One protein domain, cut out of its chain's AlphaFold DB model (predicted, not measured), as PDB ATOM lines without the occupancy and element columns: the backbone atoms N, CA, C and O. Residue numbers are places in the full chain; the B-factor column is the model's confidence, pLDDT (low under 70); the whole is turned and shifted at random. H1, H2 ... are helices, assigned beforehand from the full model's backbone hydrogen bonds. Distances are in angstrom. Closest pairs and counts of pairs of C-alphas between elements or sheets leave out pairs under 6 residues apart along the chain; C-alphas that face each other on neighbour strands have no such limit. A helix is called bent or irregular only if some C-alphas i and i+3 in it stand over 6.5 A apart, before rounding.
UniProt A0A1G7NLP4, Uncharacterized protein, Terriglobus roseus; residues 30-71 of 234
ATOM      1  N   VAL A  30     219.940 230.750 196.045       57.69
ATOM      2  CA  VAL A  30     218.765 230.366 196.857       57.69
ATOM      3  C   VAL A  30     218.982 230.571 198.366       57.69
ATOM      4  O   VAL A  30     218.016 230.773 199.098       57.69
ATOM      5  N   GLU A  31     220.228 230.608 198.854       57.78
ATOM      6  CA  GLU A  31     220.527 230.835 200.286       57.78
ATOM      7  C   GLU A  31     220.628 232.317 200.689       57.78
ATOM      8  O   GLU A  31     220.469 232.667 201.864       57.78
ATOM      9  N   GLU A  32     220.843 233.209 199.724       62.53
ATOM     10  CA  GLU A  32     220.999 234.646 199.949       62.53
ATOM     11  C   GLU A  32     219.791 235.342 200.623       62.53
ATOM     12  O   GLU A  32     220.010 236.106 201.573       62.53
ATOM     13  N   PRO A  33     218.514 235.068 200.261       71.69
ATOM     14  CA  PRO A  33     217.383 235.773 200.868       71.69
ATOM     15  C   PRO A  33     217.173 235.395 202.339       71.69
ATOM     16  O   PRO A  33     216.800 236.241 203.157       71.69
ATOM     17  N   VAL A  34     217.461 234.144 202.716       79.00
ATOM     18  CA  VAL A  34     217.300 233.678 204.101       79.00
ATOM     19  C   VAL A  34     218.399 234.260 204.990       79.00
ATOM     20  O   VAL A  34     218.125 234.720 206.102       79.00
ATOM     21  N   ALA A  35     219.639 234.309 204.498       79.19
ATOM     22  CA  ALA A  35     220.751 234.924 205.216       79.19
ATOM     23  C   ALA A  35     220.548 236.440 205.397       79.19
ATOM     24  O   ALA A  35     220.757 236.961 206.498       79.19
ATOM     25  N   ALA A  36     220.078 237.140 204.359       80.19
ATOM     26  CA  ALA A  36     219.764 238.566 204.421       80.19
ATOM     27  C   ALA A  36     218.637 238.864 205.424       80.19
ATOM     28  O   ALA A  36     218.788 239.737 206.285       80.19
ATOM     29  N   ALA A  37     217.552 238.082 205.405       84.00
ATOM     30  CA  ALA A  37     216.447 238.231 206.349       84.00
ATOM     31  C   ALA A  37     216.885 238.003 207.808       84.00
ATOM     32  O   ALA A  37     216.472 238.738 208.709       84.00
ATOM     33  N   ARG A  38     217.767 237.024 208.066       84.69
ATOM     34  CA  ARG A  38     218.316 236.779 209.413       84.69
ATOM     35  C   ARG A  38     219.186 237.938 209.900       84.69
ATOM     36  O   ARG A  38     219.047 238.327 211.059       84.69
ATOM     37  N   ARG A  39     220.025 238.523 209.034       85.12
ATOM     38  CA  ARG A  39     220.844 239.706 209.369       85.12
ATOM     39  C   ARG A  39     219.976 240.927 209.664       85.12
ATOM     40  O   ARG A  39     220.181 241.569 210.689       85.12
ATOM     41  N   ALA A  40     218.958 241.188 208.843       84.25
ATOM     42  CA  ALA A  40     218.017 242.285 209.069       84.25
ATOM     43  C   ALA A  40     217.263 242.130 210.403       84.25
ATOM     44  O   ALA A  40     217.126 243.086 211.164       84.25
ATOM     45  N   LYS A  41     216.834 240.906 210.740       83.69
ATOM     46  CA  LYS A  41     216.139 240.622 212.004       83.69
ATOM     47  C   LYS A  41     217.059 240.737 213.225       83.69
ATOM     48  O   LYS A  41     216.610 241.194 214.273       83.69
ATOM     49  N   ALA A  42     218.326 240.340 213.104       85.19
ATOM     50  CA  ALA A  42     219.325 240.511 214.159       85.19
ATOM     51  C   ALA A  42     219.641 241.995 214.403       85.19
ATOM     52  O   ALA A  42     219.640 242.434 215.549       85.19
ATOM     53  N   PHE A  43     219.803 242.771 213.329       83.44
ATOM     54  CA  PHE A  43     220.016 244.216 213.397       83.44
ATOM     55  C   PHE A  43     218.821 244.946 214.026       83.44
ATOM     56  O   PHE A  43     218.983 245.784 214.908       83.44
ATOM     57  N   ALA A  44     217.592 244.578 213.657       79.44
ATOM     58  CA  ALA A  44     216.403 245.152 214.282       79.44
ATOM     59  C   ALA A  44     216.341 244.871 215.795       79.44
ATOM     60  O   ALA A  44     215.914 245.734 216.554       79.44
ATOM     61  N   ARG A  45     216.795 243.692 216.248       77.75
ATOM     62  CA  ARG A  45     216.848 243.333 217.677       77.75
ATOM     63  C   ARG A  45     217.951 244.064 218.440       77.75
ATOM     64  O   ARG A  45     217.722 244.417 219.589       77.75
ATOM     65  N   SER A  46     219.110 244.323 217.829       77.81
ATOM     66  CA  SER A  46     220.188 245.077 218.488       77.81
ATOM     67  C   SER A  46     219.847 246.553 218.709       77.81
ATOM     68  O   SER A  46     220.490 247.207 219.522       77.81
ATOM     69  N   HIS A  47     218.832 247.071 218.013       70.19
ATOM     70  CA  HIS A  47     218.363 248.454 218.134       70.19
ATOM     71  C   HIS A  47     217.007 248.595 218.843       70.19
ATOM     72  O   HIS A  47     216.414 249.674 218.824       70.19
ATOM     73  N   GLN A  48     216.509 247.532 219.483       73.88
ATOM     74  CA  GLN A  48     215.365 247.633 220.389       73.88
ATOM     75  C   GLN A  48     215.828 248.162 221.746       73.88
ATOM     76  O   GLN A  48     216.840 247.728 222.294       73.88
ATOM     77  N   THR A  49     215.080 249.115 222.294       71.31
ATOM     78  CA  THR A  49     215.289 249.572 223.673       71.31
ATOM     79  C   THR A  49     214.967 248.441 224.659       71.31
ATOM     80  O   THR A  49     214.290 247.479 224.299       71.31
ATOM     81  N   ALA A  50     215.397 248.545 225.923       71.94
ATOM     82  CA  ALA A  50     215.140 247.527 226.957       71.94
ATOM     83  C   ALA A  50     213.645 247.176 227.146       71.94
ATOM     84  O   ALA A  50     213.317 246.144 227.726       71.94
ATOM     85  N   LYS A  51     212.742 248.024 226.641       78.69
ATOM     86  CA  LYS A  51     211.289 247.842 226.677       78.69
ATOM     87  C   LYS A  51     210.697 247.240 225.392       78.69
ATOM     88  O   LYS A  51     209.488 247.067 225.310       78.69
ATOM     89  N   GLY A  52     211.527 246.924 224.395       78.06
ATOM     90  CA  GLY A  52     211.098 246.437 223.078       78.06
ATOM     91  C   GLY A  52     210.597 247.537 222.138       78.06
ATOM     92  O   GLY A  52     210.245 247.247 220.994       78.06
ATOM     93  N   ASP A  53     210.593 248.795 222.585       81.44
ATOM     94  CA  ASP A  53     210.135 249.918 221.778       81.44
ATOM     95  C   ASP A  53     211.142 250.222 220.670       81.44
ATOM     96  O   ASP A  53     212.364 250.213 220.882       81.44
ATOM     97  N   SER A  54     210.612 250.520 219.482       83.25
ATOM     98  CA  SER A  54     211.425 251.014 218.380       83.25
ATOM     99  C   SER A  54     212.011 252.391 218.740       83.25
ATOM    100  O   SER A  54     211.371 253.173 219.451       83.25
ATOM    101  N   PRO A  55     213.195 252.749 218.219       79.69
ATOM    102  CA  PRO A  55     213.793 254.066 218.457       79.69
ATOM    103  C   PRO A  55     212.864 255.225 218.071       79.69
ATOM    104  O   PRO A  55     212.835 256.262 218.732       79.69
ATOM    105  N   ALA A  56     212.056 255.031 217.023       82.94
ATOM    106  CA  ALA A  56     211.063 256.003 216.587       82.94
ATOM    107  C   ALA A  56     209.952 256.203 217.632       82.94
ATOM    108  O   ALA A  56     209.579 257.342 217.913       82.94
ATOM    109  N   ALA A  57     209.464 255.124 218.252       84.62
ATOM    110  CA  ALA A  57     208.459 255.202 219.311       84.62
ATOM    111  C   ALA A  57     209.000 255.910 220.567       84.62
ATOM    112  O   ALA A  57     208.302 256.743 221.146       84.62
ATOM    113  N   ALA A  58     210.259 255.654 220.937       84.31
ATOM    114  CA  ALA A  58     210.921 256.330 222.056       84.31
ATOM    115  C   ALA A  58     211.095 257.842 221.820       84.31
ATOM    116  O   ALA A  58     210.923 258.648 222.731       84.31
ATOM    117  N   LEU A  59     211.392 258.253 220.583       88.75
ATOM    118  CA  LEU A  59     211.502 259.670 220.232       88.75
ATOM    119  C   LEU A  59     210.137 260.370 220.304       88.75
ATOM    120  O   LEU A  59     210.037 261.487 220.817       88.75
ATOM    121  N   VAL A  60     209.073 259.714 219.831       91.38
ATOM    122  CA  VAL A  60     207.706 260.249 219.919       91.38
ATOM    123  C   VAL A  60     207.276 260.407 221.377       91.38
ATOM    124  O   VAL A  60     206.778 261.473 221.739       91.38
ATOM    125  N   SER A  61     207.512 259.410 222.235       86.62
ATOM    126  CA  SER A  61     207.155 259.509 223.655       86.62
ATOM    127  C   SER A  61     207.950 260.600 224.381       86.62
ATOM    128  O   SER A  61     207.358 261.369 225.138       86.62
ATOM    129  N   ALA A  62     209.242 260.757 224.080       86.69
ATOM    130  CA  ALA A  62     210.061 261.846 224.615       86.69
ATOM    131  C   ALA A  62     209.544 263.234 224.192       86.69
ATOM    132  O   ALA A  62     209.465 264.140 225.020       86.69
ATOM    133  N   LYS A  63     209.122 263.406 222.931       90.94
ATOM    134  CA  LYS A  63     208.517 264.666 222.460       90.94
ATOM    135  C   LYS A  63     207.206 264.986 223.171       90.94
ATOM    136  O   LYS A  63     206.975 266.143 223.513       90.94
ATOM    137  N   VAL A  64     206.364 263.982 223.414       88.44
ATOM    138  CA  VAL A  64     205.110 264.160 224.164       88.44
ATOM    139  C   VAL A  64     205.398 264.572 225.611       88.44
ATOM    140  O   VAL A  64     204.776 265.504 226.116       88.44
ATOM    141  N   GLN A  65     206.385 263.947 226.259       86.88
ATOM    142  CA  GLN A  65     206.817 264.332 227.606       86.88
ATOM    143  C   GLN A  65     207.370 265.764 227.644       86.88
ATOM    144  O   GLN A  65     207.000 266.543 228.520       86.88
ATOM    145  N   GLN A  66     208.198 266.140 226.665       83.38
ATOM    146  CA  GLN A  66     208.734 267.496 226.553       83.38
ATOM    147  C   GLN A  66     207.624 268.535 226.345       83.38
ATOM    148  O   GLN A  66     207.649 269.585 226.982       83.38
ATOM    149  N   ALA A  67     206.628 268.245 225.504       80.06
ATOM    150  CA  ALA A  67     205.485 269.134 225.297       80.06
ATOM    151  C   ALA A  67     204.674 269.347 226.589       80.06
ATOM    152  O   ALA A  67     204.277 270.476 226.880       80.06
ATOM    153  N   GLY A  68     204.499 268.297 227.399       76.19
ATOM    154  CA  GLY A  68     203.849 268.397 228.709       76.19
ATOM    155  C   GLY A  68     204.624 269.270 229.702       76.19
ATOM    156  O   GLY A  68     204.024 270.082 230.405       76.19
ATOM    157  N   LEU A  69     205.958 269.172 229.721       73.19
ATOM    158  CA  LEU A  69     206.805 270.021 230.570       73.19
ATOM    159  C   LEU A  69     206.748 271.500 230.155       73.19
ATOM    160  O   LEU A  69     206.664 272.371 231.019       73.19
ATOM    161  N   VAL A  70     206.722 271.793 228.850       70.25
ATOM    162  CA  VAL A  70     206.596 273.172 228.334       70.25
ATOM    163  C   VAL A  70     205.242 273.789 228.705       70.25
ATOM    164  O   VAL A  70     205.179 274.969 229.047       70.25
ATOM    165  N   GLN A  71     204.162 273.004 228.697       62.59
ATOM    166  CA  GLN A  71     202.840 273.479 229.119       62.59
ATOM    167  C   GLN A  71     202.744 273.697 230.634       62.59
ATOM    168  O   GLN A  71     202.116 274.661 231.064       62.59
TER     169      GLN A  71
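AT A GLANCE: This is residues 30 to 71 of the 234 residues of an uncharacterized protein of Terriglobus roseus (UniProt A0A1G7NLP4). Two helices of 17 residues each, H1 then H2, follow each other roughly end to end in a long thin rod, joined by a link that loops to one side near residue 51. The helices do not fold back on each other, and residues 30 to 43 and 59 to 71 stand free. The printed part has 42 residues, with two named helices, no named strand, and the class all helix. It is extended, with a radius of gyration of the C-alphas of 16.2 A and spans of 56 by 16 by 8 A.

HOW THE PARTS SIT: H1, residues 30 to 46, and H2, residues 55 to 71, are apart, with no C-alpha of the one within 8 A of the other. A short link of 8 residues joins them. In H2 every O i to N i+4 pair is within hydrogen-bond range; in H1 12 of 13 are.

IN THESE COORDINATES: H1 begins at C-alpha 30 (218.765, 230.366, 196.857) and is 26.2 A long. It is only just irregular: C-alphas 30 and 33 are 6.9 A apart. H2 is 24.7 A long and ends at C-alpha 71 (202.840, 273.479, 229.119).

THE WHOLE: The two C-alphas farthest apart, of Val 30 and Gln 71, are 56.2 A apart. The printed part has no cut. Mean pLDDT of the printed part is 79.0; residues 30 to 32 and 71 are under 70.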